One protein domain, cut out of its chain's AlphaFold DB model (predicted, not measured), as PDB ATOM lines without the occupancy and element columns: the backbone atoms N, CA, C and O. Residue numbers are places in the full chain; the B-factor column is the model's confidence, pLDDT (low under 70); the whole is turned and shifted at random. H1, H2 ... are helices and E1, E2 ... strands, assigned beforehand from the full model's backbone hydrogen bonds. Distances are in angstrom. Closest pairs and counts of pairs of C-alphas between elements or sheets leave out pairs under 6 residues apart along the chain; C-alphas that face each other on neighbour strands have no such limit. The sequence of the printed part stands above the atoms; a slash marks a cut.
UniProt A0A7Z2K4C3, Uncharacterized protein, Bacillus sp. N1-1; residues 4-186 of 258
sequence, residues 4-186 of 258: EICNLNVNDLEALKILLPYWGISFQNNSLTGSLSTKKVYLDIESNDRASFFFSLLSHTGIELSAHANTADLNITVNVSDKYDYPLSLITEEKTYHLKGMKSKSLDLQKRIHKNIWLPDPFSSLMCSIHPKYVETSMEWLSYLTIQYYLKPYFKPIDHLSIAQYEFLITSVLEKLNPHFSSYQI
ATOM      1  N   GLU A   4      60.787 -35.503  26.820       55.66
ATOM      2  CA  GLU A   4      60.996 -36.371  27.983       55.66
ATOM      3  C   GLU A   4      59.708 -36.488  28.804       55.66
ATOM      4  O   GLU A   4      59.034 -35.498  29.109       55.66
ATOM      5  N   ILE A   5      59.358 -37.727  29.149       58.84
ATOM      6  CA  ILE A   5      58.217 -38.023  30.007       58.84
ATOM      7  C   ILE A   5      58.541 -37.533  31.416       58.84
ATOM      8  O   ILE A   5      59.582 -37.854  31.979       58.84
ATOM      9  N   CYS A   6      57.635 -36.738  31.985       61.19
ATOM     10  CA  CYS A   6      57.708 -36.325  33.384       61.19
ATOM     11  C   CYS A   6      57.782 -37.559  34.289       61.19
ATOM     12  O   CYS A   6      57.200 -38.577  33.946       61.19
ATOM     13  N   ASN A   7      58.452 -37.480  35.438       70.06
ATOM     14  CA  ASN A   7      58.561 -38.596  36.384       70.06
ATOM     15  C   ASN A   7      57.170 -39.101  36.826       70.06
ATOM     16  O   ASN A   7      56.600 -38.604  37.794       70.06
ATOM     17  N   LEU A   8      56.613 -40.069  36.098       84.75
ATOM     18  CA  LEU A   8      55.351 -40.733  36.398       84.75
ATOM     19  C   LEU A   8      55.646 -42.011  37.178       84.75
ATOM     20  O   LEU A   8      56.628 -42.707  36.908       84.75
ATOM     21  N   ASN A   9      54.784 -42.341  38.138       89.50
ATOM     22  CA  ASN A   9      54.833 -43.662  38.754       89.50
ATOM     23  C   ASN A   9      54.374 -44.736  37.743       89.50
ATOM     24  O   ASN A   9      53.821 -44.433  36.686       89.50
ATOM     25  N   VAL A  10      54.592 -46.008  38.080       89.44
ATOM     26  CA  VAL A  10      54.271 -47.137  37.190       89.44
ATOM     27  C   VAL A  10      52.783 -47.175  36.819       89.44
ATOM     28  O   VAL A  10      52.452 -47.415  35.661       89.44
ATOM     29  N   ASN A  11      51.890 -46.888  37.769       91.31
ATOM     30  CA  ASN A  11      50.445 -46.917  37.535       91.31
ATOM     31  C   ASN A  11      50.010 -45.822  36.551       91.31
ATOM     32  O   ASN A  11      49.231 -46.082  35.636       91.31
ATOM     33  N   ASP A  12      50.541 -44.612  36.711       92.00
ATOM     34  CA  ASP A  12      50.253 -43.476  35.840       92.00
ATOM     35  C   ASP A  12      50.871 -43.653  34.454       92.00
ATOM     36  O   ASP A  12      50.285 -43.222  33.464       92.00
ATOM     37  N   LEU A  13      52.015 -44.333  34.353       91.81
ATOM     38  CA  LEU A  13      52.616 -44.677  33.070       91.81
ATOM     39  C   LEU A  13      51.767 -45.694  32.291       91.81
ATOM     40  O   LEU A  13      51.584 -45.542  31.083       91.81
ATOM     41  N   GLU A  14      51.228 -46.719  32.954       92.25
ATOM     42  CA  GLU A  14      50.326 -47.681  32.308       92.25
ATOM     43  C   GLU A  14      49.002 -47.027  31.894       92.25
ATOM     44  O   GLU A  14      48.549 -47.208  30.760       92.25
ATOM     45  N   ALA A  15      48.435 -46.182  32.758       93.56
ATOM     46  CA  ALA A  15      47.270 -45.366  32.427       93.56
ATOM     47  C   ALA A  15      47.543 -44.435  31.236       93.56
ATOM     48  O   ALA A  15      46.728 -44.341  30.315       93.56
ATOM     49  N   LEU A  16      48.715 -43.794  31.204       93.75
ATOM     50  CA  LEU A  16      49.136 -42.956  30.088       93.75
ATOM     51  C   LEU A  16      49.147 -43.763  28.792       93.75
ATOM     52  O   LEU A  16      48.493 -43.359  27.837       93.75
ATOM     53  N   LYS A  17      49.806 -44.927  28.756       92.75
ATOM     54  CA  LYS A  17      49.881 -45.784  27.555       92.75
ATOM     55  C   LYS A  17      48.510 -46.156  26.986       92.75
ATOM     56  O   LYS A  17      48.396 -46.354  25.779       92.75
ATOM     57  N   ILE A  18      47.484 -46.264  27.830       92.88
ATOM     58  CA  ILE A  18      46.101 -46.504  27.398       92.88
ATOM     59  C   ILE A  18      45.492 -45.257  26.750       92.88
ATOM     60  O   ILE A  18      44.782 -45.381  25.756       92.88
ATOM     61  N   LEU A  19      45.777 -44.071  27.289       93.25
ATOM     62  CA  LEU A  19      45.239 -42.794  26.816       93.25
ATOM     63  C   LEU A  19      45.932 -42.263  25.555       93.25
ATOM     64  O   LEU A  19      45.287 -41.591  24.757       93.25
ATOM     65  N   LEU A  20      47.217 -42.561  25.344       94.38
ATOM     66  CA  LEU A  20      47.992 -41.987  24.237       94.38
ATOM     67  C   LEU A  20      47.340 -42.157  22.847       94.38
ATOM     68  O   LEU A  20      47.256 -41.154  22.133       94.38
ATOM     69  N   PRO A  21      46.790 -43.333  22.465       93.44
ATOM     70  CA  PRO A  21      46.085 -43.476  21.191       93.44
ATOM     71  C   PRO A  21      44.885 -42.531  21.048       93.44
ATOM     72  O   PRO A  21      44.644 -42.007  19.962       93.44
ATOM     73  N   TYR A  22      44.159 -42.253  22.136       91.62
ATOM     74  CA  TYR A  22      43.031 -41.314  22.139       91.62
ATOM     75  C   TYR A  22      43.451 -39.866  21.891       91.62
ATOM     76  O   TYR A  22      42.633 -39.043  21.482       91.62
ATOM     77  N   TRP A  23      44.723 -39.558  22.134       93.75
ATOM     78  CA  TRP A  23      45.334 -38.259  21.893       93.75
ATOM     79  C   TRP A  23      46.196 -38.251  20.627       93.75
ATOM     80  O   TRP A  23      46.939 -37.312  20.407       93.75
ATOM     81  N   GLY A  24      46.168 -39.290  19.788       94.62
ATOM     82  CA  GLY A  24      46.997 -39.305  18.579       94.62
ATOM     83  C   GLY A  24      48.505 -39.394  18.839       94.62
ATOM     84  O   GLY A  24      49.296 -38.991  17.984       94.62
ATOM     85  N   ILE A  25      48.911 -39.901  20.006       94.88
ATOM     86  CA  ILE A  25      50.310 -40.012  20.434       94.88
ATOM     87  C   ILE A  25      50.697 -41.488  20.559       94.88
ATOM     88  O   ILE A  25      49.901 -42.341  20.952       94.88
ATOM     89  N   SER A  26      51.959 -41.781  20.256       92.62
ATOM     90  CA  SER A  26      52.601 -43.077  20.447       92.62
ATOM     91  C   SER A  26      53.707 -42.960  21.478       92.62
ATOM     92  O   SER A  26      54.374 -41.933  21.588       92.62
ATOM     93  N   PHE A  27      53.923 -44.046  22.213       90.38
ATOM     94  CA  PHE A  27      55.061 -44.193  23.107       90.38
ATOM     95  C   PHE A  27      55.999 -45.258  22.555       90.38
ATOM     96  O   PHE A  27      55.633 -46.433  22.490       90.38
ATOM     97  N   GLN A  28      57.187 -44.844  22.125       85.56
ATOM     98  CA  GLN A  28      58.214 -45.718  21.560       85.56
ATOM     99  C   GLN A  28      59.578 -45.282  22.086       85.56
ATOM    100  O   GLN A  28      59.825 -44.094  22.225       85.56
ATOM    101  N   ASN A  29      60.469 -46.229  22.389       83.31
ATOM    102  CA  ASN A  29      61.839 -45.938  22.841       83.31
ATOM    103  C   ASN A  29      61.924 -44.944  24.013       83.31
ATOM    104  O   ASN A  29      62.832 -44.123  24.079       83.31
ATOM    105  N   ASN A  30      60.969 -45.019  24.944       81.12
ATOM    106  CA  ASN A  30      60.859 -44.099  26.075       81.12
ATOM    107  C   ASN A  30      60.607 -42.620  25.694       81.12
ATOM    108  O   ASN A  30      60.763 -41.742  26.541       81.12
ATOM    109  N   SER A  31      60.169 -42.337  24.462       86.00
ATOM    110  CA  SER A  31      59.761 -41.005  24.005       86.00
ATOM    111  C   SER A  31      58.311 -40.982  23.506       86.00
ATOM    112  O   SER A  31      57.744 -41.994  23.073       86.00
ATOM    113  N   LEU A  32      57.682 -39.808  23.621       91.44
ATOM    114  CA  LEU A  32      56.351 -39.536  23.081       91.44
ATOM    115  C   LEU A  32      56.481 -38.932  21.686       91.44
ATOM    116  O   LEU A  32      57.127 -37.900  21.512       91.44
ATOM    117  N   THR A  33      55.828 -39.551  20.707       92.25
ATOM    118  CA  THR A  33      55.855 -39.133  19.303       92.25
ATOM    119  C   THR A  33      54.448 -39.057  18.723       92.25
ATOM    120  O   THR A  33      53.523 -39.708  19.204       92.25
ATOM    121  N   GLY A  34      54.264 -38.251  17.680       94.31
ATOM    122  CA  GLY A  34      52.988 -38.164  16.978       94.31
ATOM    123  C   GLY A  34      52.687 -39.441  16.185       94.31
ATOM    124  O   GLY A  34      53.437 -39.792  15.268       94.31
ATOM    125  N   SER A  35      51.579 -40.119  16.502       95.12
ATOM    126  CA  SER A  35      51.187 -41.376  15.839       95.12
ATOM    127  C   SER A  35      50.703 -41.199  14.403       95.12
ATOM    128  O   SER A  35      50.596 -42.179  13.670       95.12
ATOM    129  N   LEU A  36      50.399 -39.968  13.994       95.19
ATOM    130  CA  LEU A  36      49.864 -39.632  12.674       95.19
ATOM    131  C   LEU A  36      50.913 -38.966  11.773       95.19
ATOM    132  O   LEU A  36      50.563 -38.422  10.735       95.19
ATOM    133  N   SER A  37      52.198 -39.052  12.131       93.19
ATOM    134  CA  SER A  37      53.327 -38.435  11.407       93.19
ATOM    135  C   SER A  37      53.493 -38.849   9.942       93.19
ATOM    136  O   SER A  37      54.158 -38.159   9.182       93.19
ATOM    137  N   THR A  38      52.892 -39.962   9.527       93.12
ATOM    138  CA  THR A  38      52.914 -40.438   8.132       93.12
ATOM    139  C   THR A  38      51.620 -40.136   7.378       93.12
ATOM    140  O   THR A  38      51.455 -40.608   6.257       93.12
ATOM    141  N   LYS A  39      50.681 -39.416   8.004       94.69
ATOM    142  CA  LYS A  39      49.334 -39.180   7.485       94.69
ATOM    143  C   LYS A  39      49.152 -37.739   7.045       94.69
ATOM    144  O   LYS A  39      49.609 -36.810   7.712       94.69
ATOM    145  N   LYS A  40      48.419 -37.575   5.949       94.31
ATOM    146  CA  LYS A  40      48.078 -36.292   5.344       94.31
ATOM    147  C   LYS A  40      46.575 -36.082   5.343       94.31
ATOM    148  O   LYS A  40      45.821 -36.943   4.893       94.31
ATOM    149  N   VAL A  41      46.137 -34.917   5.803       94.38
ATOM    150  CA  VAL A  41      44.726 -34.512   5.779       94.38
ATOM    151  C   VAL A  41      44.572 -33.277   4.920       94.38
ATOM    152  O   VAL A  41      45.329 -32.320   5.060       94.38
ATOM    153  N   TYR A  42      43.574 -33.290   4.047       94.31
ATOM    154  CA  TYR A  42      43.101 -32.102   3.355       94.31
ATOM    155  C   TYR A  42      41.792 -31.652   4.002       94.31
ATOM    156  O   TYR A  42      40.885 -32.464   4.194       94.31
ATOM    157  N   LEU A  43      41.704 -30.369   4.348       94.38
ATOM    158  CA  LEU A  43      40.508 -29.762   4.920       94.38
ATOM    159  C   LEU A  43      40.006 -28.663   3.982       94.38
ATOM    160  O   LEU A  43      40.636 -27.615   3.858       94.38
ATOM    161  N   ASP A  44      38.861 -28.912   3.361       94.44
ATOM    162  CA  ASP A  44      38.114 -27.936   2.580       94.44
ATOM    163  C   ASP A  44      37.090 -27.246   3.484       94.44
ATOM    164  O   ASP A  44      36.095 -27.841   3.907       94.44
ATOM    165  N   ILE A  45      37.383 -26.000   3.845       92.19
ATOM    166  CA  ILE A  45      36.533 -25.146   4.667       92.19
ATOM    167  C   ILE A  45      36.701 -23.697   4.211       92.19
ATOM    168  O   ILE A  45      37.805 -23.251   3.923       92.19
ATOM    169  N   GLU A  46      35.608 -22.937   4.202       87.06
ATOM    170  CA  GLU A  46      35.567 -21.565   3.667       87.06
ATOM    171  C   GLU A  46      36.560 -20.586   4.337       87.06
ATOM    172  O   GLU A  46      36.953 -19.588   3.741       87.06
ATOM    173  N   SER A  47      36.983 -20.852   5.579       86.50
ATOM    174  CA  SER A  47      37.821 -19.942   6.372       86.50
ATOM    175  C   SER A  47      39.174 -20.557   6.734       86.50
ATOM    176  O   SER A  47      39.245 -21.548   7.467       86.50
ATOM    177  N   ASN A  48      40.250 -19.889   6.310       84.50
ATOM    178  CA  ASN A  48      41.634 -20.249   6.643       84.50
ATOM    179  C   ASN A  48      41.920 -20.222   8.152       84.50
ATOM    180  O   ASN A  48      42.712 -21.031   8.640       84.50
ATOM    181  N   ASP A  49      41.261 -19.340   8.907       87.75
ATOM    182  CA  ASP A  49      41.417 -19.275  10.365       87.75
ATOM    183  C   ASP A  49      40.876 -20.543  11.029       87.75
ATOM    184  O   ASP A  49      41.501 -21.099  11.933       87.75
ATOM    185  N   ARG A  50      39.747 -21.066  10.531       88.62
ATOM    186  CA  ARG A  50      39.164 -22.325  11.022       88.62
ATOM    187  C   ARG A  50      40.039 -23.519  10.674       88.62
ATOM    188  O   ARG A  50      40.216 -24.395  11.518       88.62
ATOM    189  N   ALA A  51      40.612 -23.536   9.470       89.81
ATOM    190  CA  ALA A  51      41.578 -24.559   9.092       89.81
ATOM    191  C   ALA A  51      42.799 -24.524  10.022       89.81
ATOM    192  O   ALA A  51      43.152 -25.535  10.625       89.81
ATOM    193  N   SER A  52      43.383 -23.342  10.224       90.56
ATOM    194  CA  SER A  52      44.529 -23.143  11.118       90.56
ATOM    195  C   SER A  52      44.220 -23.577  12.554       90.56
ATOM    196  O   SER A  52      45.037 -24.241  13.192       90.56
ATOM    197  N   PHE A  53      43.023 -23.262  13.052       90.88
ATOM    198  CA  PHE A  53      42.565 -23.693  14.368       90.88
ATOM    199  C   PHE A  53      42.404 -25.218  14.468       90.88
ATOM    200  O   PHE A  53      42.880 -25.827  15.423       90.88
ATOM    201  N   PHE A  54      41.810 -25.865  13.466       92.31
ATOM    202  CA  PHE A  54      41.726 -27.325  13.410       92.31
ATOM    203  C   PHE A  54      43.115 -27.988  13.452       92.31
ATOM    204  O   PHE A  54      43.333 -28.923  14.225       92.31
ATOM    205  N   PHE A  55      44.083 -27.479  12.685       92.31
ATOM    206  CA  PHE A  55      45.444 -28.025  12.698       92.31
ATOM    207  C   PHE A  55      46.197 -27.726  13.994       92.31
ATOM    208  O   PHE A  55      46.989 -28.558  14.442       92.31
ATOM    209  N   SER A  56      45.929 -26.596  14.656       93.19
ATOM    210  CA  SER A  56      46.542 -26.303  15.955       93.19
ATOM    211  C   SER A  56      46.137 -27.338  17.012       93.19
ATOM    212  O   SER A  56      46.997 -27.785  17.779       93.19
ATOM    213  N   LEU A  57      44.886 -27.822  16.979       92.81
ATOM    214  CA  LEU A  57      44.389 -28.907  17.835       92.81
ATOM    215  C   LEU A  57      45.093 -30.247  17.570       92.81
ATOM    216  O   LEU A  57      45.265 -31.036  18.494       92.81
ATOM    217  N   LEU A  58      45.552 -30.501  16.343       94.88
ATOM    218  CA  LEU A  58      46.186 -31.767  15.953       94.88
ATOM    219  C   LEU A  58      47.715 -31.719  15.890       94.88
ATOM    220  O   LEU A  58      48.346 -32.745  15.641       94.88
ATOM    221  N   SER A  59      48.333 -30.570  16.157       94.44
ATOM    222  CA  SER A  59      49.777 -30.355  15.968       94.44
ATOM    223  C   SER A  59      50.688 -31.357  16.697       94.44
ATOM    224  O   SER A  59      51.777 -31.666  16.221       94.44
ATOM    225  N   HIS A  60      50.247 -31.920  17.827       94.62
ATOM    226  CA  HIS A  60      51.009 -32.918  18.586       94.62
ATOM    227  C   HIS A  60      50.983 -34.321  17.969       94.62
ATOM    228  O   HIS A  60      51.846 -35.143  18.272       94.62
ATOM    229  N   THR A  61      50.011 -34.598  17.102       96.25
ATOM    230  CA  THR A  61      49.825 -35.916  16.483       96.25
ATOM    231  C   THR A  61      50.808 -36.173  15.341       96.25
ATOM    232  O   THR A  61      50.949 -37.311  14.898       96.25
ATOM    233  N   GLY A  62      51.507 -35.133  14.872       94.19
ATOM    234  CA  GLY A  62      52.417 -35.193  13.729       94.19
ATOM    235  C   GLY A  62      51.722 -35.177  12.366       94.19
ATOM    236  O   GLY A  62      52.415 -35.241  11.361       94.19
ATOM    237  N   ILE A  63      50.390 -35.091  12.320       95.25
ATOM    238  CA  ILE A  63      49.639 -35.079  11.063       95.25
ATOM    239  C   ILE A  63      50.032 -33.893  10.177       95.25
ATOM    240  O   ILE A  63      50.186 -32.767  10.655       95.25
ATOM    241  N   GLU A  64      50.171 -34.144   8.879       93.81
ATOM    242  CA  GLU A  64      50.516 -33.118   7.900       93.81
ATOM    243  C   GLU A  64      49.264 -32.581   7.193       93.81
ATOM    244  O   GLU A  64      48.339 -33.329   6.861       93.81
ATOM    245  N   LEU A  65      49.246 -31.273   6.925       90.19
ATOM    246  CA  LEU A  65      48.242 -30.659   6.060       90.19
ATOM    247  C   LEU A  65      48.650 -30.865   4.599       90.19
ATOM    248  O   LEU A  65      49.729 -30.456   4.172       90.19
ATOM    249  N   SER A  66      47.759 -31.467   3.822       92.12
ATOM    250  CA  SER A  66      47.905 -31.535   2.376       92.12
ATOM    251  C   SER A  66      47.414 -30.246   1.721       92.12
ATOM    252  O   SER A  66      46.345 -29.747   2.058       92.12
ATOM    253  N   ALA A  67      48.140 -29.743   0.721       88.12
ATOM    254  CA  ALA A  67      47.675 -28.620  -0.097       88.12
ATOM    255  C   ALA A  67      46.541 -29.014  -1.065       88.12
ATOM    256  O   ALA A  67      45.785 -28.157  -1.520       88.12
ATOM    257  N   HIS A  68      46.429 -30.306  -1.398       91.06
ATOM    258  CA  HIS A  68      45.510 -30.801  -2.418       91.06
ATOM    259  C   HIS A  68      44.825 -32.104  -1.991       91.06
ATOM    260  O   HIS A  68      45.465 -33.016  -1.461       91.06
ATOM    261  N   ALA A  69      43.537 -32.233  -2.312       90.69
ATOM    262  CA  ALA A  69      42.728 -33.405  -1.968       90.69
ATOM    263  C   ALA A  69      43.263 -34.733  -2.543       90.69
ATOM    264  O   ALA A  69      43.088 -35.800  -1.964       90.69
ATOM    265  N   ASN A  70      43.944 -34.689  -3.690       90.69
ATOM    266  CA  ASN A  70      44.484 -35.877  -4.362       90.69
ATOM    267  C   ASN A  70      45.748 -36.458  -3.702       90.69
ATOM    268  O   ASN A  70      46.173 -37.548  -4.068       90.69
ATOM    269  N   THR A  71      46.366 -35.728  -2.774       90.38
ATOM    270  CA  THR A  71      47.601 -36.140  -2.082       90.38
ATOM    271  C   THR A  71      47.380 -36.413  -0.594       90.38
ATOM    272  O   THR A  71      48.337 -36.724   0.116       90.38
ATOM    273  N   ALA A  72      46.136 -36.303  -0.119       92.62
ATOM    274  CA  ALA A  72      45.753 -36.589   1.256       92.62
ATOM    275  C   ALA A  72      45.266 -38.035   1.427       92.62
ATOM    276  O   ALA A  72      44.639 -38.601   0.533       92.62
ATOM    277  N   ASP A  73      45.507 -38.603   2.607       91.69
ATOM    278  CA  ASP A  73      44.953 -39.893   3.033       91.69
ATOM    279  C   ASP A  73      43.480 -39.775   3.462       91.69
ATOM    280  O   ASP A  73      42.727 -40.749   3.411       91.69
ATOM    281  N   LEU A  74      43.075 -38.580   3.904       90.94
ATOM    282  CA  LEU A  74      41.711 -38.251   4.303       90.94
ATOM    283  C   LEU A  74      41.347 -36.853   3.802       90.94
ATOM    284  O   LEU A  74      42.009 -35.864   4.133       90.94
ATOM    285  N   ASN A  75      40.256 -36.792   3.047       92.81
ATOM    286  CA  ASN A  75      39.645 -35.549   2.600       92.81
ATOM    287  C   ASN A  75      38.478 -35.196   3.511       92.81
ATOM    288  O   ASN A  75      37.586 -36.017   3.712       92.81
ATOM    289  N   ILE A  76      38.472 -33.985   4.054       92.81
ATOM    290  CA  ILE A  76      37.394 -33.488   4.903       92.81
ATOM    291  C   ILE A  76      36.809 -32.241   4.253       92.81
ATOM    292  O   ILE A  76      37.494 -31.231   4.140       92.81
ATOM    293  N   THR A  77      35.538 -32.290   3.874       94.00
ATOM    294  CA  THR A  77      34.802 -31.134   3.348       94.00
ATOM    295  C   THR A  77      33.816 -30.647   4.392       94.00
ATOM    296  O   THR A  77      32.945 -31.399   4.830       94.00
ATOM    297  N   VAL A  78      33.927 -29.383   4.791       94.12
ATOM    298  CA  VAL A  78      33.092 -28.765   5.819       94.12
ATOM    299  C   VAL A  78      32.229 -27.675   5.205       94.12
ATOM    300  O   VAL A  78      32.715 -26.611   4.830       94.12
ATOM    301  N   ASN A  79      30.920 -27.906   5.195       93.12
ATOM    302  CA  ASN A  79      29.933 -26.884   4.886       93.12
ATOM    303  C   ASN A  79      29.369 -26.285   6.182       93.12
ATOM    304  O   ASN A  79      28.963 -27.019   7.086       93.12
ATOM    305  N   VAL A  80      29.305 -24.959   6.272       90.56
ATOM    306  CA  VAL A  80      28.632 -24.279   7.382       90.56
ATOM    307  C   VAL A  80      27.227 -23.908   6.936       90.56
ATOM    308  O   VAL A  80      27.043 -23.040   6.092       90.56
ATOM    309  N   SER A  81      26.226 -24.586   7.494       89.25
ATOM    310  CA  SER A  81      24.825 -24.365   7.137       89.25
ATOM    311  C   SER A  81      23.908 -24.571   8.335       89.25
ATOM    312  O   SER A  81      24.149 -25.429   9.182       89.25
ATOM    313  N   ASP A  82      22.836 -23.792   8.395       88.69
ATOM    314  CA  ASP A  82      21.753 -23.908   9.377       88.69
ATOM    315  C   ASP A  82      20.722 -24.986   9.001       88.69
ATOM    316  O   ASP A  82      19.703 -25.141   9.666       88.69
ATOM    317  N   LYS A  83      21.010 -25.795   7.970       87.62
ATOM    318  CA  LYS A  83      20.141 -26.883   7.498       87.62
ATOM    319  C   LYS A  83      19.788 -27.891   8.598       87.62
ATOM    320  O   LYS A  83      18.730 -28.515   8.542       87.62
ATOM    321  N   TYR A  84      20.686 -28.097   9.559       83.56
ATOM    322  CA  TYR A  84      20.501 -29.037  10.659       83.56
ATOM    323  C   TYR A  84      20.740 -28.337  11.996       83.56
ATOM    324  O   TYR A  84      21.811 -27.780  12.200       83.56
ATOM    325  N   ASP A  85      19.828 -28.493  12.956       82.75
ATOM    326  CA  ASP A  85      19.962 -27.948  14.324       82.75
ATOM    327  C   ASP A  85      21.043 -28.649  15.181       82.75
ATOM    328  O   ASP A  85      21.168 -28.419  16.389       82.75
ATOM    329  N   TYR A  86      21.819 -29.549  14.577       81.94
ATOM    330  CA  TYR A  86      22.855 -30.329  15.241       81.94
ATOM    331  C   TYR A  86      24.227 -29.668  15.084       81.94
ATOM    332  O   TYR A  86      24.530 -29.171  14.001       81.94
ATOM    333  N   PRO A  87      25.093 -29.706  16.117       83.25
ATOM    334  CA  PRO A  87      26.416 -29.083  16.051       83.25
ATOM    335  C   PRO A  87      27.244 -29.540  14.848       83.25
ATOM    336  O   PRO A  87      27.734 -28.707  14.090       83.25
ATOM    337  N   LEU A  88      27.310 -30.855  14.634       85.88
ATOM    338  CA  LEU A  88      28.023 -31.473  13.527       85.88
ATOM    339  C   LEU A  88      27.185 -32.621  12.965       85.88
ATOM    340  O   LEU A  88      26.656 -33.445  13.711       85.88
ATOM    341  N   SER A  89      27.068 -32.684  11.646       88.56
ATOM    342  CA  SER A  89      26.447 -33.798  10.933       88.56
ATOM    343  C   SER A  89      27.445 -34.385   9.946       88.56
ATOM    344  O   SER A  89      27.990 -33.645   9.130       88.56
ATOM    345  N   LEU A  90      27.672 -35.695  10.014       87.62
ATOM    346  CA  LEU A  90      28.498 -36.428   9.056       87.62
ATOM    347  C   LEU A  90      27.604 -36.929   7.930       87.62
ATOM    348  O   LEU A  90      26.580 -37.561   8.184       87.62
ATOM    349  N   ILE A  91      27.975 -36.643   6.693       86.75
ATOM    350  CA  ILE A  91      27.215 -36.981   5.498       86.75
ATOM    351  C   ILE A  91      27.999 -38.061   4.759       86.75
ATOM    352  O   ILE A  91      29.153 -37.870   4.387       86.75
ATOM    353  N   THR A  92      27.355 -39.205   4.573       79.19
ATOM    354  CA  THR A  92      27.812 -40.302   3.714       79.19
ATOM    355  C   THR A  92      26.853 -40.424   2.532       79.19
ATOM    356  O   THR A  92      25.772 -39.831   2.564       79.19
ATOM    357  N   GLU A  93      27.212 -41.202   1.510       76.81
ATOM    358  CA  GLU A  93      26.339 -41.437   0.347       76.81
ATOM    359  C   GLU A  93      24.961 -41.985   0.750       76.81
ATOM    360  O   GLU A  93      23.941 -41.603   0.182       76.81
ATOM    361  N   GLU A  94      24.921 -42.842   1.774       77.25
ATOM    362  CA  GLU A  94      23.699 -43.531   2.187       77.25
ATOM    363  C   GLU A  94      22.954 -42.829   3.328       77.25
ATOM    364  O   GLU A  94      21.732 -42.940   3.445       77.25
ATOM    365  N   LYS A  95      23.687 -42.180   4.244       82.31
ATOM    366  CA  LYS A  95      23.157 -41.747   5.547       82.31
ATOM    367  C   LYS A  95      23.771 -40.438   6.023       82.31
ATOM    368  O   LYS A  95      24.941 -40.145   5.786       82.31
ATOM    369  N   THR A  96      22.986 -39.673   6.775       84.50
ATOM    370  CA  THR A  96      23.471 -38.517   7.536       84.50
ATOM    371  C   THR A  96      23.424 -38.841   9.026       84.50
ATOM    372  O   THR A  96      22.373 -39.180   9.569       84.50
ATOM    373  N   TYR A  97      24.572 -38.747   9.688       83.06
ATOM    374  CA  TYR A  97      24.749 -39.014  11.108       83.06
ATOM    375  C   TYR A  97      24.835 -37.696  11.865       83.06
ATOM    376  O   TYR A  97      25.795 -36.943  11.719       83.06
ATOM    377  N   HIS A  98      23.836 -37.415  12.693       84.19
ATOM    378  CA  HIS A  98      23.805 -36.204  13.505       84.19
ATOM    379  C   HIS A  98      24.532 -36.430  14.828       84.19
ATOM    380  O   HIS A  98      24.066 -37.186  15.686       84.19
ATOM    381  N   LEU A  99      25.665 -35.757  15.010       77.00
ATOM    382  CA  LEU A  99      26.425 -35.829  16.246       77.00
ATOM    383  C   LEU A  99      25.790 -34.900  17.280       77.00
ATOM    384  O   LEU A  99      25.732 -33.678  17.129       77.00
ATOM    385  N   LYS A 100      25.285 -35.510  18.353       69.12
ATOM    386  CA  LYS A 100      24.755 -34.802  19.516       69.12
ATOM    387  C   LYS A 100      25.872 -34.625  20.529       69.12
ATOM    388  O   LYS A 100      26.293 -35.579  21.176       69.12
ATOM    389  N   GLY A 101      26.296 -33.384  20.706       60.12
ATOM    390  CA  GLY A 101      27.235 -33.036  21.762       60.12
ATOM    391  C   GLY A 101      26.638 -33.281  23.129       60.12
ATOM    392  O   GLY A 101      25.476 -32.947  23.376       60.12
ATOM    393  N   MET A 102      27.446 -33.801  24.048       60.47
ATOM    394  CA  MET A 102      27.098 -33.689  25.455       60.47
ATOM    395  C   MET A 102      27.175 -32.223  25.875       60.47
ATOM    396  O   MET A 102      28.241 -31.615  25.848       60.47
ATOM    397  N   LYS A 103      26.027 -31.664  26.276       53.78
ATOM    398  CA  LYS A 103      25.927 -30.296  26.806       53.78
ATOM    399  C   LYS A 103      26.622 -30.133  28.168       53.78
ATOM    400  O   LYS A 103      26.984 -29.020  28.523       53.78
ATOM    401  N   SER A 104      26.825 -31.223  28.915       52.56
ATOM    402  CA  SER A 104      27.563 -31.255  30.184       52.56
ATOM    403  C   SER A 104      28.635 -32.346  30.147       52.56
ATOM    404  O   SER A 104      28.396 -33.427  29.610       52.56
ATOM    405  N   LYS A 105      29.835 -32.082  30.684       61.12
ATOM    406  CA  LYS A 105      30.904 -33.094  30.740       61.12
ATOM    407  C   LYS A 105      30.467 -34.214  31.695       61.12
ATOM    408  O   LYS A 105      30.114 -33.950  32.840       61.12
ATOM    409  N   SER A 106      30.424 -35.452  31.200       58.38
ATOM    410  CA  SER A 106      29.986 -36.607  31.991       58.38
ATOM    411  C   SER A 106      30.992 -36.952  33.086       58.38
ATOM    412  O   SER A 106      32.196 -36.803  32.881       58.38
ATOM    413  N   LEU A 107      30.500 -37.508  34.196       61.62
ATOM    414  CA  LEU A 107      31.334 -38.276  35.131       61.62
ATOM    415  C   LEU A 107      31.819 -39.596  34.506       61.62
ATOM    416  O   LEU A 107      32.731 -40.235  35.010       61.62
ATOM    417  N   ASP A 108      31.215 -40.005  33.397       71.38
ATOM    418  CA  ASP A 108      31.666 -41.139  32.610       71.38
ATOM    419  C   ASP A 108      32.861 -40.726  31.732       71.38
ATOM    420  O   ASP A 108      32.733 -39.911  30.808       71.38
ATOM    421  N   LEU A 109      34.035 -41.286  32.036       75.88
ATOM    422  CA  LEU A 109      35.272 -41.018  31.307       75.88
ATOM    423  C   LEU A 109      35.161 -41.415  29.830       75.88
ATOM    424  O   LEU A 109      35.669 -40.699  28.965       75.88
ATOM    425  N   GLN A 110      34.436 -42.493  29.524       74.81
ATOM    426  CA  GLN A 110      34.203 -42.920  28.151       74.81
ATOM    427  C   GLN A 110      33.431 -41.858  27.385       74.81
ATOM    428  O   GLN A 110      33.843 -41.441  26.302       74.81
ATOM    429  N   LYS A 111      32.367 -41.322  27.980       72.31
ATOM    430  CA  LYS A 111      31.620 -40.216  27.370       72.31
ATOM    431  C   LYS A 111      32.456 -38.941  27.241       72.31
ATOM    432  O   LYS A 111      32.253 -38.177  26.300       72.31
ATOM    433  N   ARG A 112      33.405 -38.703  28.153       74.19
ATOM    434  CA  ARG A 112      34.301 -37.537  28.118       74.19
ATOM    435  C   ARG A 112      35.344 -37.625  27.004       74.19
ATOM    436  O   ARG A 112      35.559 -36.624  26.327       74.19
ATOM    437  N   ILE A 113      35.949 -38.796  26.806       75.25
ATOM    438  CA  ILE A 113      36.978 -39.032  25.783       75.25
ATOM    439  C   ILE A 113      36.348 -39.201  24.398       75.25
ATOM    440  O   ILE A 113      36.784 -38.583  23.433       75.25
ATOM    441  N   HIS A 114      35.288 -40.002  24.291       67.44
ATOM    442  CA  HIS A 114      34.653 -40.295  23.005       67.44
ATOM    443  C   HIS A 114      33.631 -39.241  22.570       67.44
ATOM    444  O   HIS A 114      33.186 -39.278  21.425       67.44
ATOM    445  N   LYS A 115      33.208 -38.339  23.470       64.69
ATOM    446  CA  LYS A 115      32.189 -37.297  23.223       64.69
ATOM    447  C   LYS A 115      30.862 -37.836  22.655       64.69
ATOM    448  O   LYS A 115      30.107 -37.083  22.048       64.69
ATOM    449  N   ASN A 116      30.561 -39.127  22.854       57.28
ATOM    450  CA  ASN A 116      29.468 -39.870  22.195       57.28
ATOM    451  C   ASN A 116      29.496 -39.820  20.657       57.28
ATOM    452  O   ASN A 116      28.459 -39.953  20.005       57.28
ATOM    453  N   ILE A 117      30.670 -39.629  20.064       63.69
ATOM    454  CA  ILE A 117      30.832 -39.620  18.617       63.69
ATOM    455  C   ILE A 117      30.903 -41.071  18.139       63.69
ATOM    456  O   ILE A 117      31.851 -41.795  18.441       63.69
ATOM    457  N   TRP A 118      29.881 -41.506  17.404       60.56
ATOM    458  CA  TRP A 118      29.933 -42.758  16.657       60.56
ATOM    459  C   TRP A 118      30.565 -42.485  15.292       60.56
ATOM    460  O   TRP A 118      30.066 -41.656  14.532       60.56
ATOM    461  N   LEU A 119      31.667 -43.176  14.999       63.19
ATOM    462  CA  LEU A 119      32.297 -43.146  13.685       63.19
ATOM    463  C   LEU A 119      31.699 -44.227  12.777       63.19
ATOM    464  O   LEU A 119      31.730 -45.396  13.192       63.19
ATOM    465  N   PRO A 120      31.259 -43.868  11.554       61.84
ATOM    466  CA  PRO A 120      30.991 -44.844  10.504       61.84
ATOM    467  C   PRO A 120      32.251 -45.641  10.141       61.84
ATOM    468  O   PRO A 120      33.358 -45.323  10.590       61.84
ATOM    469  N   ASP A 121      32.074 -46.689   9.337       65.12
ATOM    470  CA  ASP A 121      33.186 -47.451   8.763       65.12
ATOM    471  C   ASP A 121      34.139 -46.538   7.967       65.12
ATOM    472  O   ASP A 121      33.726 -45.460   7.539       65.12
ATOM    473  N   PRO A 122      35.417 -46.920   7.783       65.44
ATOM    474  CA  PRO A 122      36.415 -46.051   7.165       65.44
ATOM    475  C   PRO A 122      35.989 -45.571   5.769       65.44
ATOM    476  O   PRO A 122      35.736 -46.377   4.877       65.44
ATOM    477  N   PHE A 123      35.960 -44.254   5.573       70.62
ATOM    478  CA  PHE A 123      35.730 -43.579   4.294       70.62
ATOM    479  C   PHE A 123      36.946 -42.720   3.930       70.62
ATOM    480  O   PHE A 123      37.511 -42.038   4.779       70.62
ATOM    481  N   SER A 124      37.327 -42.697   2.652       70.75
ATOM    482  CA  SER A 124      38.415 -41.835   2.160       70.75
ATOM    483  C   SER A 124      38.035 -40.346   2.105       70.75
ATOM    484  O   SER A 124      38.909 -39.479   2.050       70.75
ATOM    485  N   SER A 125      36.735 -40.042   2.131       84.44
ATOM    486  CA  SER A 125      36.188 -38.687   2.102       84.44
ATOM    487  C   SER A 125      35.109 -38.521   3.164       84.44
ATOM    488  O   SER A 125      34.194 -39.339   3.265       84.44
ATOM    489  N   LEU A 126      35.220 -37.454   3.950       86.94
ATOM    490  CA  LEU A 126      34.290 -37.079   5.000       86.94
ATOM    491  C   LEU A 126      33.613 -35.761   4.645       86.94
ATOM    492  O   LEU A 126      34.247 -34.707   4.657       86.94
ATOM    493  N   MET A 127      32.307 -35.806   4.401       90.75
ATOM    494  CA  MET A 127      31.510 -34.592   4.272       90.75
ATOM    495  C   MET A 127      30.872 -34.248   5.615       90.75
ATOM    496  O   MET A 127      30.215 -35.074   6.248       90.75
ATOM    497  N   CYS A 128      31.043 -33.008   6.043       91.19
ATOM    498  CA  CYS A 128      30.572 -32.486   7.313       91.19
ATOM    499  C   CYS A 128      29.673 -31.275   7.073       91.19
ATOM    500  O   CYS A 128      30.012 -30.382   6.301       91.19
ATOM    501  N   SER A 129      28.554 -31.205   7.791       91.50
ATOM    502  CA  SER A 129      27.760 -29.984   7.925       91.50
ATOM    503  C   SER A 129      27.816 -29.499   9.363       91.50
ATOM    504  O   SER A 129      27.458 -30.243  10.277       91.50
ATOM    505  N   ILE A 130      28.235 -28.254   9.557       90.88
ATOM    506  CA  ILE A 130      28.340 -27.612  10.866       90.88
ATOM    507  C   ILE A 130      27.309 -26.501  10.958       90.88
ATOM    508  O   ILE A 130      27.244 -25.630  10.090       90.88
ATOM    509  N   HIS A 131      26.534 -26.507  12.035       89.19
ATOM    510  CA  HIS A 131      25.610 -25.416  12.290       89.19
ATOM    511  C   HIS A 131      26.390 -24.156  12.733       89.19
ATOM    512  O   HIS A 131      27.247 -24.265  13.618       89.19
ATOM    513  N   PRO A 132      26.089 -22.948  12.205       87.50
ATOM    514  CA  PRO A 132      26.868 -21.724  12.449       87.50
ATOM    515  C   PRO A 132      27.122 -21.409  13.931       87.50
ATOM    516  O   PRO A 132      28.203 -20.971  14.310       87.50
ATOM    517  N   LYS A 133      26.142 -21.697  14.794       88.31
ATOM    518  CA  LYS A 133      26.235 -21.522  16.256       88.31
ATOM    519  C   LYS A 133      27.330 -22.362  16.935       88.31
ATOM    520  O   LYS A 133      27.738 -22.034  18.043       88.31
ATOM    521  N   TYR A 134      27.766 -23.458  16.321       85.50
ATOM    522  CA  TYR A 134      28.611 -24.471  16.959       85.50
ATOM    523  C   TYR A 134      29.964 -24.655  16.267       85.50
ATOM    524  O   TYR A 134      30.598 -25.690  16.459       85.50
ATOM    525  N   VAL A 135      30.411 -23.685  15.466       83.44
ATOM    526  CA  VAL A 135      31.630 -23.806  14.652       83.44
ATOM    527  C   VAL A 135      32.849 -24.217  15.477       83.44
ATOM    528  O   VAL A 135      33.476 -25.224  15.159       83.44
ATOM    529  N   GLU A 136      33.147 -23.506  16.563       79.25
ATOM    530  CA  GLU A 136      34.332 -23.778  17.390       79.25
ATOM    531  C   GLU A 136      34.284 -25.168  18.035       79.25
ATOM    532  O   GLU A 136      35.215 -25.960  17.893       79.25
ATOM    533  N   THR A 137      33.166 -25.512  18.680       80.00
ATOM    534  CA  THR A 137      32.965 -26.834  19.298       80.00
ATOM    535  C   THR A 137      33.003 -27.963  18.265       80.00
ATOM    536  O   THR A 137      33.434 -29.074  18.558       80.00
ATOM    537  N   SER A 138      32.573 -27.699  17.035       85.06
ATOM    538  CA  SER A 138      32.576 -28.706  15.976       85.06
ATOM    539  C   SER A 138      33.972 -28.935  15.398       85.06
ATOM    540  O   SER A 138      34.260 -30.053  14.980       85.06
ATOM    541  N   MET A 139      34.861 -27.933  15.427       86.88
ATOM    542  CA  MET A 139      36.280 -28.113  15.079       86.88
ATOM    543  C   MET A 139      36.997 -29.026  16.080       86.88
ATOM    544  O   MET A 139      37.746 -29.911  15.670       86.88
ATOM    545  N   GLU A 140      36.710 -28.877  17.381       85.31
ATOM    546  CA  GLU A 140      37.158 -29.829  18.409       85.31
ATOM    547  C   GLU A 140      36.736 -31.251  18.018       85.31
ATOM    548  O   GLU A 140      37.569 -32.155  17.947       85.31
ATOM    549  N   TRP A 141      35.460 -31.465  17.702       85.38
ATOM    550  CA  TRP A 141      34.972 -32.804  17.367       85.38
ATOM    551  C   TRP A 141      35.565 -33.343  16.077       85.38
ATOM    552  O   TRP A 141      35.855 -34.534  16.000       85.38
ATOM    553  N   LEU A 142      35.792 -32.481  15.089       88.56
ATOM    554  CA  LEU A 142      36.459 -32.854  13.852       88.56
ATOM    555  C   LEU A 142      37.894 -33.326  14.108       88.56
ATOM    556  O   LEU A 142      38.336 -34.307  13.509       88.56
ATOM    557  N   SER A 143      38.608 -32.682  15.038       89.94
ATOM    558  CA  SER A 143      39.954 -33.112  15.432       89.94
ATOM    559  C   SER A 143      39.932 -34.510  16.062       89.94
ATOM    560  O   SER A 143      40.688 -35.391  15.648       89.94
ATOM    561  N   TYR A 144      38.982 -34.784  16.960       87.38
ATOM    562  CA  TYR A 144      38.809 -36.128  17.513       87.38
ATOM    563  C   TYR A 144      38.420 -37.148  16.452       87.38
ATOM    564  O   TYR A 144      38.997 -38.228  16.428       87.38
ATOM    565  N   LEU A 145      37.473 -36.824  15.570       87.50
ATOM    566  CA  LEU A 145      37.076 -37.696  14.462       87.50
ATOM    567  C   LEU A 145      38.287 -38.098  13.618       87.50
ATOM    568  O   LEU A 145      38.418 -39.264  13.269       87.50
ATOM    569  N   THR A 146      39.198 -37.158  13.366       90.81
ATOM    570  CA  THR A 146      40.440 -37.403  12.623       90.81
ATOM    571  C   THR A 146      41.362 -38.376  13.362       90.81
ATOM    572  O   THR A 146      41.844 -39.336  12.766       90.81
ATOM    573  N   ILE A 147      41.570 -38.189  14.670       91.75
ATOM    574  CA  ILE A 147      42.363 -39.122  15.492       91.75
ATOM    575  C   ILE A 147      41.725 -40.513  15.482       91.75
ATOM    576  O   ILE A 147      42.390 -41.515  15.218       91.75
ATOM    577  N   GLN A 148      40.423 -40.579  15.752       87.00
ATOM    578  CA  GLN A 148      39.695 -41.835  15.837       87.00
ATOM    579  C   GLN A 148      39.649 -42.560  14.483       87.00
ATOM    580  O   GLN A 148      39.767 -43.782  14.463       87.00
ATOM    581  N   TYR A 149      39.542 -41.842  13.361       87.75
ATOM    582  CA  TYR A 149      39.561 -42.424  12.016       87.75
ATOM    583  C   TYR A 149      40.793 -43.318  11.804       87.75
ATOM    584  O   TYR A 149      40.665 -44.444  11.327       87.75
ATOM    585  N   TYR A 150      41.970 -42.862  12.239       89.56
ATOM    586  CA  TYR A 150      43.211 -43.626  12.103       89.56
ATOM    587  C   TYR A 150      43.472 -44.599  13.255       89.56
ATOM    588  O   TYR A 150      44.075 -45.650  13.036       89.56
ATOM    589  N   LEU A 151      43.070 -44.251  14.483       91.06
ATOM    590  CA  LEU A 151      43.550 -44.940  15.684       91.06
ATOM    591  C   LEU A 151      42.505 -45.759  16.438       91.06
ATOM    592  O   LEU A 151      42.873 -46.453  17.385       91.06
ATOM    593  N   LYS A 152      41.238 -45.761  16.004       87.19
ATOM    594  CA  LYS A 152      40.162 -46.568  16.611       87.19
ATOM    595  C   LYS A 152      40.548 -48.040  16.847       87.19
ATOM    596  O   LYS A 152      40.212 -48.536  17.920       87.19
ATOM    597  N   PRO A 153      41.282 -48.741  15.951       88.25
ATOM    598  CA  PRO A 153      41.717 -50.119  16.209       88.25
ATOM    599  C   PRO A 153      42.672 -50.291  17.402       88.25
ATOM    600  O   PRO A 153      42.785 -51.390  17.934       88.25
ATOM    601  N   TYR A 154      43.362 -49.228  17.825       90.00
ATOM    602  CA  TYR A 154      44.334 -49.255  18.924       90.00
ATOM    603  C   TYR A 154      43.742 -48.812  20.267       90.00
ATOM    604  O   TYR A 154      44.450 -48.789  21.276       90.00
ATOM    605  N   PHE A 155      42.462 -48.438  20.301       88.62
ATOM    606  CA  PHE A 155      41.805 -47.979  21.520       88.62
ATOM    607  C   PHE A 155      41.583 -49.136  22.488       88.62
ATOM    608  O   PHE A 155      41.013 -50.169  22.139       88.62
ATOM    609  N   LYS A 156      42.027 -48.941  23.730       89.31
ATOM    610  CA  LYS A 156      41.851 -49.897  24.825       89.31
ATOM    611  C   LYS A 156      40.755 -49.415  25.774       89.31
ATOM    612  O   LYS A 156      40.641 -48.212  25.970       89.31
ATOM    613  N   PRO A 157      40.000 -50.320  26.419       86.56
ATOM    614  CA  PRO A 157      39.006 -49.936  27.417       86.56
ATOM    615  C   PRO A 157      39.591 -49.037  28.515       86.56
ATOM    616  O   PRO A 157      40.692 -49.281  29.012       86.56
ATOM    617  N   ILE A 158      38.822 -48.024  28.913       87.12
ATOM    618  CA  ILE A 158      39.211 -46.972  29.871       87.12
ATOM    619  C   ILE A 158      38.421 -47.044  31.183       87.12
ATOM    620  O   ILE A 158      38.550 -46.163  32.027       87.12
ATOM    621  N   ASP A 159      37.636 -48.105  31.387       82.75
ATOM    622  CA  ASP A 159      36.698 -48.246  32.514       82.75
ATOM    623  C   ASP A 159      37.379 -48.255  33.892       82.75
ATOM    624  O   ASP A 159      36.765 -47.939  34.907       82.75
ATOM    625  N   HIS A 160      38.659 -48.623  33.934       84.94
ATOM    626  CA  HIS A 160      39.458 -48.709  35.155       84.94
ATOM    627  C   HIS A 160      40.192 -47.402  35.492       84.94
ATOM    628  O   HIS A 160      40.801 -47.303  36.557       84.94
ATOM    629  N   LEU A 161      40.157 -46.401  34.604       88.50
ATOM    630  CA  LEU A 161      40.815 -45.118  34.819       88.50
ATOM    631  C   LEU A 161      39.892 -44.175  35.590       88.50
ATOM    632  O   LEU A 161      38.763 -43.897  35.185       88.50
ATOM    633  N   SER A 162      40.392 -43.636  36.700       89.31
ATOM    634  CA  SER A 162      39.657 -42.611  37.440       89.31
ATOM    635  C   SER A 162      39.723 -41.257  36.723       89.31
ATOM    636  O   SER A 162      40.716 -40.927  36.073       89.31
ATOM    637  N   ILE A 163      38.690 -40.426  36.896       86.62
ATOM    638  CA  ILE A 163      38.677 -39.052  36.358       86.62
ATOM    639  C   ILE A 163      39.864 -38.243  36.894       86.62
ATOM    640  O   ILE A 163      40.491 -37.508  36.139       86.62
ATOM    641  N   ALA A 164      40.195 -38.403  38.179       89.12
ATOM    642  CA  ALA A 164      41.311 -37.698  38.803       89.12
ATOM    643  C   ALA A 164      42.651 -38.065  38.144       89.12
ATOM    644  O   ALA A 164      43.449 -37.183  37.833       89.12
ATOM    645  N   GLN A 165      42.871 -39.354  37.865       91.62
ATOM    646  CA  GLN A 165      44.064 -39.814  37.155       91.62
ATOM    647  C   GLN A 165      44.103 -39.286  35.714       91.62
ATOM    648  O   GLN A 165      45.148 -38.838  35.249       91.62
ATOM    649  N   TYR A 166      42.961 -39.266  35.022       91.56
ATOM    650  CA  TYR A 166      42.850 -38.676  33.688       91.56
ATOM    651  C   TYR A 166      43.227 -37.186  33.677       91.56
ATOM    652  O   TYR A 166      44.046 -36.761  32.867       91.56
ATOM    653  N   GLU A 167      42.683 -36.388  34.600       90.94
ATOM    654  CA  GLU A 167      42.977 -34.952  34.704       90.94
ATOM    655  C   GLU A 167      44.434 -34.676  35.094       90.94
ATOM    656  O   GLU A 167      45.066 -33.769  34.540       90.94
ATOM    657  N   PHE A 168      45.005 -35.502  35.973       92.12
ATOM    658  CA  PHE A 168      46.427 -35.450  36.303       92.12
ATOM    659  C   PHE A 168      47.310 -35.720  35.077       92.12
ATOM    660  O   PHE A 168      48.275 -34.994  34.842       92.12
ATOM    661  N   LEU A 169      46.979 -36.722  34.260       93.12
ATOM    662  CA  LEU A 169      47.750 -37.048  33.057       93.12
ATOM    663  C   LEU A 169      47.612 -35.979  31.968       93.12
ATOM    664  O   LEU A 169      48.584 -35.700  31.264       93.12
ATOM    665  N   ILE A 170      46.450 -35.329  31.853       91.94
ATOM    666  CA  ILE A 170      46.309 -34.199  30.931       91.94
ATOM    667  C   ILE A 170      47.227 -33.048  31.346       91.94
ATOM    668  O   ILE A 170      48.011 -32.583  30.523       91.94
ATOM    669  N   THR A 171      47.153 -32.609  32.602       91.38
ATOM    670  CA  THR A 171      47.959 -31.477  33.103       91.38
ATOM    671  C   THR A 171      49.457 -31.796  33.093       91.38
ATOM    672  O   THR A 171      50.294 -30.980  32.707       91.38
ATOM    673  N   SER A 172      49.823 -33.024  33.460       90.75
ATOM    674  CA  SER A 172      51.224 -33.432  33.571       90.75
ATOM    675  C   SER A 172      51.890 -33.710  32.229       90.75
ATOM    676  O   SER A 172      53.106 -33.522  32.128       90.75
ATOM    677  N   VAL A 173      51.129 -34.154  31.220       92.31
ATOM    678  CA  VAL A 173      51.659 -34.606  29.923       92.31
ATOM    679  C   VAL A 173      51.040 -33.836  28.763       92.31
ATOM    680  O   VAL A 173      51.746 -33.089  28.087       92.31
ATOM    681  N   LEU A 174      49.740 -34.002  28.511       91.94
ATOM    682  CA  LEU A 174      49.107 -33.520  27.279       91.94
ATOM    683  C   LEU A 174      49.166 -31.995  27.135       91.94
ATOM    684  O   LEU A 174      49.423 -31.503  26.043       91.94
ATOM    685  N   GLU A 175      48.998 -31.249  28.223       91.81
ATOM    686  CA  GLU A 175      49.104 -29.787  28.238       91.81
ATOM    687  C   GLU A 175      50.484 -29.302  27.784       91.81
ATOM    688  O   GLU A 175      50.587 -28.338  27.030       91.81
ATOM    689  N   LYS A 176      51.552 -30.025  28.132       91.19
ATOM    690  CA  LYS A 176      52.918 -29.713  27.680       91.19
ATOM    691  C   LYS A 176      53.141 -30.065  26.213       91.19
ATOM    692  O   LYS A 176      54.043 -29.516  25.575       91.19
ATOM    693  N   LEU A 177      52.376 -31.013  25.674       91.88
ATOM    694  CA  LEU A 177      52.446 -31.406  24.268       91.88
ATOM    695  C   LEU A 177      51.663 -30.436  23.387       91.88
ATOM    696  O   LEU A 177      52.217 -29.946  22.404       91.88
ATOM    697  N   ASN A 178      50.415 -30.152  23.758       92.88
ATOM    698  CA  ASN A 178      49.509 -29.261  23.050       92.88
ATOM    699  C   ASN A 178      48.496 -28.626  24.026       92.88
ATOM    700  O   ASN A 178      47.473 -29.244  24.340       92.88
ATOM    701  N   PRO A 179      48.751 -27.378  24.463       90.62
ATOM    702  CA  PRO A 179      47.861 -26.643  25.364       90.62
ATOM    703  C   PRO A 179      46.460 -26.395  24.787       90.62
ATOM    704  O   PRO A 179      45.471 -26.370  25.517       90.62
ATOM    705  N   HIS A 180      46.351 -26.212  23.468       89.19
ATOM    706  CA  HIS A 180      45.061 -25.965  22.828       89.19
ATOM    707  C   HIS A 180      44.172 -27.200  22.938       89.19
ATOM    708  O   HIS A 180      43.072 -27.114  23.474       89.19
ATOM    709  N   PHE A 181      44.672 -28.362  22.523       90.19
ATOM    710  CA  PHE A 181      43.934 -29.618  22.599       90.19
ATOM    711  C   PHE A 181      43.661 -30.052  24.045       90.19
ATOM    712  O   PHE A 181      42.566 -30.545  24.334       90.19
ATOM    713  N   SER A 182      44.609 -29.835  24.969       90.19
ATOM    714  CA  SER A 182      44.443 -30.185  26.388       90.19
ATOM    715  C   SER A 182      43.297 -29.417  27.057       90.19
ATOM    716  O   SER A 182      42.552 -30.004  27.847       90.19
ATOM    717  N   SER A 183      43.094 -28.144  26.696       87.50
ATOM    718  CA  SER A 183      42.038 -27.290  27.263       87.50
ATOM    719  C   SER A 183      40.623 -27.840  27.027       87.50
ATOM    720  O   SER A 183      39.739 -27.695  27.873       87.50
ATOM    721  N   TYR A 184      40.415 -28.569  25.926       82.56
ATOM    722  CA  TYR A 184      39.146 -29.240  25.631       82.56
ATOM    723  C   TYR A 184      38.961 -30.542  26.434       82.56
ATOM    724  O   TYR A 184      37.823 -30.958  26.711       82.56
ATOM    725  N   GLN A 185      40.064 -31.145  26.898       82.12
ATOM    726  CA  GLN A 185      40.060 -32.361  27.716       82.12
ATOM    727  C   GLN A 185      39.762 -32.079  29.194       82.12
ATOM    728  O   GLN A 185      38.981 -32.809  29.819       82.12
ATOM    729  N   ILE A 186      40.369 -31.028  29.762       75.00
ATOM    730  CA  ILE A 186      40.170 -30.623  31.162       75.00
ATOM    731  C   ILE A 186      38.850 -29.865  31.283       75.00
ATOM    732  O   ILE A 186      38.420 -29.139  30.390       75.00
TER     733      ILE A 186
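This is residues 4 to 186 of the 258 residues of an uncharacterized protein of Bacillus sp. N1-1 (UniProt A0A7Z2K4C3). A twisted wall of five strands stands at one end of the domain, with the long helix H4 running along one face of it through the middle and H2 beside H4. Beyond these, H1, H5 and H6 make the other end together with the small hairpin of E1 and E2. The printed part has 183 residues, with six named helices and seven named strands in the order H1 E1 E2 E3 H2 E4 E5 E6 H3 E7 H4 H5 H6. The class is mixed, helices and strands; the large sheet, order E3 E4 E7 E5 E6, is mixed, and with H2 and H4 on one face it makes two layers, a sheet and the helices over it. The whole is compact, with a radius of gyration of the C-alphas of 16.3 A and spans of 49 by 35 by 29 A.

After H1, residues 10 to 23, E1, residues 25 to 28, and E2, residues 31 to 34, form an antiparallel hairpin, with N 26 and O 33 2.8 A apart. E3, residues 40 to 45, H2, residues 48 to 61, and E4, residues 74 to 80, form a strand-helix-strand unit, two parallel neighbour strands with a helix between, and its crossover is left-handed; N 44 and O 76 are 2.8 A apart. E5, residues 88 to 91, and E6, residues 96 to 99, are an antiparallel hairpin, with N 90 and O 97 2.8 A apart. E6, H3, residues 109 to 114, and E7, residues 125 to 130, form a split unit, with E5 between its two strands in the sheet and a right-handed crossover. E7 is parallel to E4, N 128 and O 77 being 2.8 A apart, and antiparallel to E5, N 89 and O 129 being 2.8 A apart. H4, residues 132 to 154, is on this sheet at a height over the sheet of 7.5 A, and has a kink of 47 degrees near residue 148. It runs along the strands, at 26 degrees to E7 on the local plane. H2 and H4 touch at a shallow tilt of 30 degrees, the same way; their closest C-alphas, of Phe 54 and Met 139, are 5.8 A apart. H1 touches H4 with residues 21 to 23 alone, the closest C-alphas being those of Pro 21 and Leu 151, 6.2 A. H3 and H4 are near each other, with 5 pairs of C-alphas within 10 A. H5, residues 163 to 177, touches H1 at a steep tilt of 67 degrees, with the C-alphas of Leu 16 and Leu 169 closest, 6.8 A. H5 and H6, residues 179 to 185, form a helical hairpin at a shallow tilt of 17 degrees; their closest C-alphas, of Glu 175 and Ser 182, are 5.0 A apart. H6 also touches H2, about perpendicular at 82 degrees, with the C-alphas of Leu 57 and Phe 181 closest, 4.8 A. In H3 every O i to N i+4 pair is within hydrogen-bond range, against 8 of 10 in H1, 8 of 10 in H2, 14 of 19 in H4, 9 of 11 in H5 and 1 of 3 in H6, where 3 of 4 O i to N i+3 pairs are.

H1 begins at C-alpha 10, (54.271, -47.137, 37.190), and measures 19.8 A from first to last C-alpha. H2 measures 20.2 A, E4 19.4 A and H5 19.9 A. H4, 33.2 A long, begins at C-alpha 132, (26.868, -21.724, 12.449). H6 ends at C-alpha 185, (40.060, -32.361, 27.716).

The C-alphas of Asn 9 and Lys 83 are the two farthest apart, 49.6 A. The printed part has no cut. The link from H2 to E4, residues 62 to 73, is long, and its residues 64 to 65 pair in parallel with residues 40 to 41 of E3. The mean pLDDT of the printed part is 85.5, and residues 4 to 6, 100 to 107 and 114 to 122 are under 70.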